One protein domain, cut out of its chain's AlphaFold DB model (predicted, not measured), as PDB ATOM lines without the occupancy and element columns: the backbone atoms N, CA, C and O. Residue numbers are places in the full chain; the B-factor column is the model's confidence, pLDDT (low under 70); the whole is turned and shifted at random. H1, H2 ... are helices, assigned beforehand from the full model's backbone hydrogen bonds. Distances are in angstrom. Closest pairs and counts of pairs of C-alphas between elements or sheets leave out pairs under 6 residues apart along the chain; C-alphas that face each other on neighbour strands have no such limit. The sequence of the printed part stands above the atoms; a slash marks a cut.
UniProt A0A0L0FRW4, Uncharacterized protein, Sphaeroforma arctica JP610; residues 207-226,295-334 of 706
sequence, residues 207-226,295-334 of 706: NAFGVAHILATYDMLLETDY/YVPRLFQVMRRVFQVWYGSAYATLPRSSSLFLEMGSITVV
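What this domain is: This is residues 207 to 226 and 295 to 334 of the 706 residues of an uncharacterized protein of Sphaeroforma arctica JP610 (UniProt A0A0L0FRW4). One long helix, H1, forms the middle of a small assembly: H2 crosses the first half of H1 steeply on one side, and the short H3 packs near the same end of H1 on the other side. A long loop, residues 311 to 323, leads from H2 round to H3, and the last residues, 327 to 334, stick out as a free tail. The printed part has 60 residues with three named helices, in the order H1, H2, H3, and no named strand; its class is all helix. It is compact, with a radius of gyration of the C-alphas of 11.8 A, and the C-alphas span 31 by 28 by 21 A.

Where its parts are: H1 holds residues 207 to 225 and is 27.0 A long from first to last C-alpha; it begins at C-alpha 207, (-36.452, -4.804, 7.865), and ends at C-alpha 225, (-60.344, -10.892, -3.052). After the cut, H2 holds residues 299 to 310 and is 16.4 A long from first to last C-alpha. H3 holds residues 324 to 328, 6.1 A from first to last C-alpha, and ends at C-alpha 328, (-40.173, -15.647, 4.999).

How they stand to each other: H1 touches H2 with its residues 208 to 216 alone. The closest C-alphas of the two are those of Ala 212 and Arg 305, 5.1 A apart. Their lines stand at a steep tilt of 62 degrees, and they run opposite ways; their centres are 10.5 A apart. H1 touches H3 with its residues 207 to 214 alone. Here the closest C-alphas are those of Gly 210 and Phe 325, 5.7 A apart, and the centres are 13.3 A apart. H2 and H3 are apart, though they follow each other in the chain. In H1, H2 and H3 each O i to N i+4 pair is within hydrogen-bond range.

The domain as a whole: The two C-alphas farthest apart are those of Tyr 311 and Val 333, 33.5 A. Without residues 327 to 334, of which 327 to 328 belong to H3 and which stand free, the body has 52 residues and spans 26 by 23 by 21 A. Residues 227 to 294 are cut out and not printed, and C-alphas 226 and 295 are 15.3 A apart across the cut; the link from H1 to H2 runs across it. The link from H2 to H3 is long, with 13 residues. The mean pLDDT of the printed part is 75.5, and the model's confidence is low, under 70, at residues 225 to 226, residue 295 and residues 312 to 323.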
ATOM      1  N   ASN A 207     -35.336  -4.046   7.288       81.69
ATOM      2  CA  ASN A 207     -36.452  -4.804   7.865       81.69
ATOM      3  C   ASN A 207     -37.746  -3.972   7.905       81.69
ATOM      4  O   ASN A 207     -38.811  -4.504   7.594       81.69
ATOM      5  N   ALA A 208     -37.669  -2.671   8.208       82.50
ATOM      6  CA  ALA A 208     -38.824  -1.773   8.150       82.50
ATOM      7  C   ALA A 208     -39.402  -1.668   6.725       82.50
ATOM      8  O   ALA A 208     -40.617  -1.752   6.553       82.50
ATOM      9  N   PHE A 209     -38.544  -1.559   5.703       86.38
ATOM     10  CA  PHE A 209     -38.942  -1.582   4.293       86.38
ATOM     11  C   PHE A 209     -39.550  -2.928   3.877       86.38
ATOM     12  O   PHE A 209     -40.627  -2.949   3.288       86.38
ATOM     13  N   GLY A 210     -38.913  -4.048   4.230       85.62
ATOM     14  CA  GLY A 210     -39.407  -5.389   3.910       85.62
ATOM     15  C   GLY A 210     -40.782  -5.687   4.518       85.62
ATOM     16  O   GLY A 210     -41.676  -6.165   3.822       85.62
ATOM     17  N   VAL A 211     -40.994  -5.331   5.790       83.00
ATOM     18  CA  VAL A 211     -42.303  -5.456   6.454       83.00
ATOM     19  C   VAL A 211     -43.338  -4.519   5.820       83.00
ATOM     20  O   VAL A 211     -44.448  -4.954   5.525       83.00
ATOM     21  N   ALA A 212     -42.985  -3.259   5.549       85.50
ATOM     22  CA  ALA A 212     -43.881  -2.306   4.892       85.50
ATOM     23  C   ALA A 212     -44.291  -2.739   3.473       85.50
ATOM     24  O   ALA A 212     -45.431  -2.503   3.073       85.50
ATOM     25  N   HIS A 213     -43.393  -3.393   2.728       85.00
ATOM     26  CA  HIS A 213     -43.693  -3.963   1.418       85.00
ATOM     27  C   HIS A 213     -44.660  -5.146   1.529       85.00
ATOM     28  O   HIS A 213     -45.656  -5.166   0.812       85.00
ATOM     29  N   ILE A 214     -44.413  -6.093   2.447       85.19
ATOM     30  CA  ILE A 214     -45.302  -7.248   2.679       85.19
ATOM     31  C   ILE A 214     -46.715  -6.786   3.057       85.19
ATOM     32  O   ILE A 214     -47.691  -7.300   2.514       85.19
ATOM     33  N   LEU A 215     -46.837  -5.779   3.931       82.56
ATOM     34  CA  LEU A 215     -48.129  -5.182   4.287       82.56
ATOM     35  C   LEU A 215     -48.806  -4.507   3.087       82.56
ATOM     36  O   LEU A 215     -50.005  -4.663   2.899       82.56
ATOM     37  N   ALA A 216     -48.053  -3.784   2.251       83.88
ATOM     38  CA  ALA A 216     -48.611  -3.151   1.059       83.88
ATOM     39  C   ALA A 216     -49.107  -4.175   0.019       83.88
ATOM     40  O   ALA A 216     -50.142  -3.941  -0.594       83.88
ATOM     41  N   THR A 217     -48.419  -5.311  -0.153       84.75
ATOM     42  CA  THR A 217     -48.907  -6.418  -0.995       84.75
ATOM     43  C   THR A 217     -50.094  -7.154  -0.373       84.75
ATOM     44  O   THR A 217     -51.016  -7.515  -1.092       84.75
ATOM     45  N   TYR A 218     -50.103  -7.359   0.947       82.31
ATOM     46  CA  TYR A 218     -51.190  -8.054   1.642       82.31
ATOM     47  C   TYR A 218     -52.504  -7.270   1.570       82.31
ATOM     48  O   TYR A 218     -53.523  -7.827   1.176       82.31
ATOM     49  N   ASP A 219     -52.462  -5.965   1.853       81.56
ATOM     50  CA  ASP A 219     -53.638  -5.100   1.750       81.56
ATOM     51  C   ASP A 219     -54.178  -5.055   0.304       81.56
ATOM     52  O   ASP A 219     -55.389  -5.089   0.113       81.56
ATOM     53  N   MET A 220     -53.307  -5.070  -0.719       81.19
ATOM     54  CA  MET A 220     -53.730  -5.148  -2.129       81.19
ATOM     55  C   MET A 220     -54.389  -6.483  -2.498       81.19
ATOM     56  O   MET A 220     -55.345  -6.482  -3.267       81.19
ATOM     57  N   LEU A 221     -53.904  -7.608  -1.962       80.81
ATOM     58  CA  LEU A 221     -54.508  -8.925  -2.204       80.81
ATOM     59  C   LEU A 221     -55.897  -9.023  -1.555       80.81
ATOM     60  O   LEU A 221     -56.849  -9.436  -2.214       80.81
ATOM     61  N   LEU A 222     -56.045  -8.531  -0.319       78.50
ATOM     62  CA  LEU A 222     -57.356  -8.390   0.324       78.50
ATOM     63  C   LEU A 222     -58.290  -7.481  -0.492       78.50
ATOM     64  O   LEU A 222     -59.449  -7.830  -0.707       78.50
ATOM     65  N   GLU A 223     -57.802  -6.335  -0.979       77.88
ATOM     66  CA  GLU A 223     -58.582  -5.441  -1.847       77.88
ATOM     67  C   GLU A 223     -59.028  -6.126  -3.153       77.88
ATOM     68  O   GLU A 223     -60.090  -5.774  -3.663       77.88
ATOM     69  N   THR A 224     -58.292  -7.116  -3.680       71.88
ATOM     70  CA  THR A 224     -58.726  -7.891  -4.857       71.88
ATOM     71  C   THR A 224     -59.669  -9.049  -4.546       71.88
ATOM     72  O   THR A 224     -60.581  -9.282  -5.337       71.88
ATOM     73  N   ASP A 225     -59.499  -9.744  -3.421       61.69
ATOM     74  CA  ASP A 225     -60.344 -10.892  -3.052       61.69
ATOM     75  C   ASP A 225     -61.717 -10.457  -2.511       61.69
ATOM     76  O   ASP A 225     -62.717 -11.147  -2.711       61.69
ATOM     77  N   TYR A 226     -61.788  -9.281  -1.873       55.84
ATOM     78  CA  TYR A 226     -63.036  -8.675  -1.392       55.84
ATOM     79  C   TYR A 226     -63.632  -7.630  -2.350       55.84
ATOM     80  O   TYR A 226     -64.648  -7.008  -2.024       55.84
ATOM     81  N   TYR A 295     -49.014  -7.780  -8.327       65.94
ATOM     82  CA  TYR A 295     -49.272  -6.446  -7.791       65.94
ATOM     83  C   TYR A 295     -48.034  -5.908  -7.071       65.94
ATOM     84  O   TYR A 295     -47.845  -6.099  -5.872       65.94
ATOM     85  N   VAL A 296     -47.178  -5.210  -7.818       75.19
ATOM     86  CA  VAL A 296     -46.058  -4.449  -7.257       75.19
ATOM     87  C   VAL A 296     -46.605  -3.144  -6.654       75.19
ATOM     88  O   VAL A 296     -47.101  -2.293  -7.402       75.19
ATOM     89  N   PRO A 297     -46.533  -2.939  -5.324       77.75
ATOM     90  CA  PRO A 297     -47.065  -1.738  -4.691       77.75
ATOM     91  C   PRO A 297     -46.240  -0.505  -5.083       77.75
ATOM     92  O   PRO A 297     -45.012  -0.559  -5.185       77.75
ATOM     93  N   ARG A 298     -46.892   0.650  -5.280       83.81
ATOM     94  CA  ARG A 298     -46.180   1.870  -5.695       83.81
ATOM     95  C   ARG A 298     -45.243   2.330  -4.577       83.81
ATOM     96  O   ARG A 298     -45.654   2.402  -3.420       83.81
ATOM     97  N   LEU A 299     -44.022   2.747  -4.923       83.00
ATOM     98  CA  LEU A 299     -42.989   3.150  -3.954       83.00
ATOM     99  C   LEU A 299     -43.489   4.173  -2.914       83.00
ATOM    100  O   LEU A 299     -43.168   4.058  -1.735       83.00
ATOM    101  N   PHE A 300     -44.329   5.130  -3.319       83.38
ATOM    102  CA  PHE A 300     -44.948   6.106  -2.412       83.38
ATOM    103  C   PHE A 300     -45.875   5.465  -1.358       83.38
ATOM    104  O   PHE A 300     -45.871   5.877  -0.198       83.38
ATOM    105  N   GLN A 301     -46.638   4.431  -1.730       81.25
ATOM    106  CA  GLN A 301     -47.481   3.672  -0.800       81.25
ATOM    107  C   GLN A 301     -46.608   2.895   0.192       81.25
ATOM    108  O   GLN A 301     -46.838   2.990   1.398       81.25
ATOM    109  N   VAL A 302     -45.564   2.208  -0.292       85.12
ATOM    110  CA  VAL A 302     -44.607   1.481   0.565       85.12
ATOM    111  C   VAL A 302     -43.908   2.438   1.533       85.12
ATOM    112  O   VAL A 302     -43.900   2.181   2.730       85.12
ATOM    113  N   MET A 303     -43.410   3.588   1.067       84.62
ATOM    114  CA  MET A 303     -42.783   4.603   1.928       84.62
ATOM    115  C   MET A 303     -43.747   5.147   2.993       84.62
ATOM    116  O   MET A 303     -43.362   5.285   4.153       84.62
ATOM    117  N   ARG A 304     -45.024   5.382   2.653       84.12
ATOM    118  CA  ARG A 304     -46.053   5.741   3.645       84.12
ATOM    119  C   ARG A 304     -46.239   4.640   4.697       84.12
ATOM    120  O   ARG A 304     -46.372   4.966   5.876       84.12
ATOM    121  N   ARG A 305     -46.196   3.358   4.307       79.19
ATOM    122  CA  ARG A 305     -46.209   2.230   5.257       79.19
ATOM    123  C   ARG A 305     -44.919   2.156   6.089       79.19
ATOM    124  O   ARG A 305     -45.026   1.928   7.286       79.19
ATOM    125  N   VAL A 306     -43.733   2.443   5.535       83.75
ATOM    126  CA  VAL A 306     -42.463   2.515   6.300       83.75
ATOM    127  C   VAL A 306     -42.539   3.567   7.406       83.75
ATOM    128  O   VAL A 306     -42.189   3.276   8.548       83.75
ATOM    129  N   PHE A 307     -43.053   4.766   7.114       82.25
ATOM    130  CA  PHE A 307     -43.266   5.778   8.152       82.25
ATOM    131  C   PHE A 307     -44.267   5.312   9.219       82.25
ATOM    132  O   PHE A 307     -44.031   5.531  10.403       82.25
ATOM    133  N   GLN A 308     -45.345   4.618   8.842       78.56
ATOM    134  CA  GLN A 308     -46.287   4.043   9.811       78.56
ATOM    135  C   GLN A 308     -45.647   2.943  10.683       78.56
ATOM    136  O   GLN A 308     -45.913   2.919  11.886       78.56
ATOM    137  N   VAL A 309     -44.753   2.119  10.116       78.06
ATOM    138  CA  VAL A 309     -43.905   1.145  10.837       78.06
ATOM    139  C   VAL A 309     -42.975   1.835  11.829       78.06
ATOM    140  O   VAL A 309     -42.864   1.385  12.968       78.06
ATOM    141  N   TRP A 310     -42.372   2.960  11.449       78.88
ATOM    142  CA  TRP A 310     -41.477   3.711  12.329       78.88
ATOM    143  C   TRP A 310     -42.215   4.439  13.466       78.88
ATOM    144  O   TRP A 310     -41.735   4.449  14.597       78.88
ATOM    145  N   TYR A 311     -43.411   4.976  13.201       80.00
ATOM    146  CA  TYR A 311     -44.268   5.622  14.207       80.00
ATOM    147  C   TYR A 311     -45.154   4.649  15.014       80.00
ATOM    148  O   TYR A 311     -45.947   5.095  15.839       80.00
ATOM    149  N   GLY A 312     -45.032   3.331  14.810       68.38
ATOM    150  CA  GLY A 312     -45.737   2.324  15.614       68.38
ATOM    151  C   GLY A 312     -47.260   2.296  15.423       68.38
ATOM    152  O   GLY A 312     -47.988   1.980  16.363       68.38
ATOM    153  N   SER A 313     -47.752   2.633  14.227       65.38
ATOM    154  CA  SER A 313     -49.188   2.624  13.912       65.38
ATOM    155  C   SER A 313     -49.797   1.228  14.105       65.38
ATOM    156  O   SER A 313     -49.219   0.229  13.687       65.38
ATOM    157  N   ALA A 314     -50.981   1.133  14.711       53.47
ATOM    158  CA  ALA A 314     -51.564  -0.148  15.120       53.47
ATOM    159  C   ALA A 314     -52.350  -0.867  13.998       53.47
ATOM    160  O   ALA A 314     -53.577  -0.910  14.020       53.47
ATOM    161  N   TYR A 315     -51.651  -1.470  13.033       56.53
ATOM    162  CA  TYR A 315     -52.216  -2.546  12.195       56.53
ATOM    163  C   TYR A 315     -52.271  -3.865  12.980       56.53
ATOM    164  O   TYR A 315     -51.380  -4.186  13.772       56.53
ATOM    165  N   ALA A 316     -53.338  -4.631  12.763       52.97
ATOM    166  CA  ALA A 316     -53.545  -5.926  13.399       52.97
ATOM    167  C   ALA A 316     -52.718  -7.050  12.735       52.97
ATOM    168  O   ALA A 316     -52.050  -6.848  11.725       52.97
ATOM    169  N   THR A 317     -52.784  -8.239  13.346       54.22
ATOM    170  CA  THR A 317     -52.275  -9.534  12.847       54.22
ATOM    171  C   THR A 317     -50.786  -9.596  12.461       54.22
ATOM    172  O   THR A 317     -49.983 -10.008  13.300       54.22
ATOM    173  N   LEU A 318     -50.400  -9.261  11.223       55.50
ATOM    174  CA  LEU A 318     -49.133  -9.702  10.612       55.50
ATOM    175  C   LEU A 318     -47.830  -9.188  11.268       55.50
ATOM    176  O   LEU A 318     -46.992 -10.006  11.649       55.50
ATOM    177  N   PRO A 319     -47.576  -7.871  11.398       53.38
ATOM    178  CA  PRO A 319     -46.212  -7.347  11.540       53.38
ATOM    179  C   PRO A 319     -45.688  -7.357  12.986       53.38
ATOM    180  O   PRO A 319     -44.780  -6.607  13.337       53.38
ATOM    181  N   ARG A 320     -46.245  -8.213  13.853       53.94
ATOM    182  CA  ARG A 320     -45.892  -8.283  15.282       53.94
ATOM    183  C   ARG A 320     -44.514  -8.909  15.550       53.94
ATOM    184  O   ARG A 320     -44.056  -8.877  16.691       53.94
ATOM    185  N   SER A 321     -43.844  -9.447  14.528       59.94
ATOM    186  CA  SER A 321     -42.427  -9.825  14.598       59.94
ATOM    187  C   SER A 321     -41.584  -9.007  13.624       59.94
ATOM    188  O   SER A 321     -41.788  -9.065  12.412       59.94
ATOM    189  N   SER A 322     -40.560  -8.328  14.143       57.78
ATOM    190  CA  SER A 322     -39.563  -7.599  13.346       57.78
ATOM    191  C   SER A 322     -38.661  -8.508  12.497       57.78
ATOM    192  O   SER A 322     -37.854  -8.008  11.721       57.78
ATOM    193  N   SER A 323     -38.776  -9.831  12.649       65.00
ATOM    194  CA  SER A 323     -38.081 -10.846  11.848       65.00
ATOM    195  C   SER A 323     -38.898 -11.390  10.670       65.00
ATOM    196  O   SER A 323     -38.343 -12.157   9.894       65.00
ATOM    197  N   LEU A 324     -40.185 -11.041  10.513       75.00
ATOM    198  CA  LEU A 324     -41.100 -11.756   9.603       75.00
ATOM    199  C   LEU A 324     -40.617 -11.788   8.143       75.00
ATOM    200  O   LEU A 324     -40.561 -12.862   7.551       75.00
ATOM    201  N   PHE A 325     -40.192 -10.644   7.595       79.06
ATOM    202  CA  PHE A 325     -39.594 -10.542   6.253       79.06
ATOM    203  C   PHE A 325     -38.409 -11.507   6.061       79.06
ATOM    204  O   PHE A 325     -38.251 -12.141   5.019       79.06
ATOM    205  N   LEU A 326     -37.596 -11.641   7.106       75.69
ATOM    206  CA  LEU A 326     -36.372 -12.429   7.120       75.69
ATOM    207  C   LEU A 326     -36.630 -13.928   7.326       75.69
ATOM    208  O   LEU A 326     -35.918 -14.758   6.769       75.69
ATOM    209  N   GLU A 327     -37.644 -14.265   8.126       77.19
ATOM    210  CA  GLU A 327     -38.121 -15.635   8.294       77.19
ATOM    211  C   GLU A 327     -38.735 -16.129   6.977       77.19
ATOM    212  O   GLU A 327     -38.299 -17.172   6.494       77.19
ATOM    213  N   MET A 328     -39.610 -15.342   6.327       78.69
ATOM    214  CA  MET A 328     -40.173 -15.647   4.999       78.69
ATOM    215  C   MET A 328     -39.092 -15.896   3.940       78.69
ATOM    216  O   MET A 328     -39.123 -16.927   3.275       78.69
ATOM    217  N   GLY A 329     -38.084 -15.021   3.844       77.00
ATOM    218  CA  GLY A 329     -36.936 -15.198   2.943       77.00
ATOM    219  C   GLY A 329     -36.016 -16.387   3.272       77.00
ATOM    220  O   GLY A 329     -35.010 -16.585   2.594       77.00
ATOM    221  N   SER A 330     -36.327 -17.167   4.313       79.06
ATOM    222  CA  SER A 330     -35.610 -18.387   4.705       79.06
ATOM    223  C   SER A 330     -36.473 -19.656   4.696       79.06
ATOM    224  O   SER A 330     -35.969 -20.724   5.047       79.06
ATOM    225  N   ILE A 331     -37.748 -19.567   4.293       82.00
ATOM    226  CA  ILE A 331     -38.636 -20.731   4.184       82.00
ATOM    227  C   ILE A 331     -38.229 -21.575   2.970       82.00
ATOM    228  O   ILE A 331     -38.241 -21.099   1.839       82.00
ATOM    229  N   THR A 332     -37.912 -22.847   3.207       83.12
ATOM    230  CA  THR A 332     -37.679 -23.857   2.159       83.12
ATOM    231  C   THR A 332     -38.864 -24.804   1.962       83.12
ATOM    232  O   THR A 332     -38.977 -25.422   0.909       83.12
ATOM    233  N   VAL A 333     -39.742 -24.923   2.963       83.31
ATOM    234  CA  VAL A 333     -40.944 -25.767   2.945       83.31
ATOM    235  C   VAL A 333     -42.084 -24.993   3.599       83.31
ATOM    236  O   VAL A 333     -41.986 -24.616   4.767       83.31
ATOM    237  N   VAL A 334     -43.169 -24.764   2.858       80.12
ATOM    238  CA  VAL A 334     -44.421 -24.231   3.409       80.12
ATOM    239  C   VAL A 334     -45.314 -25.415   3.767       80.12
ATOM    240  O   VAL A 334     -45.905 -26.036   2.891       80.12
TER     241      VAL A 334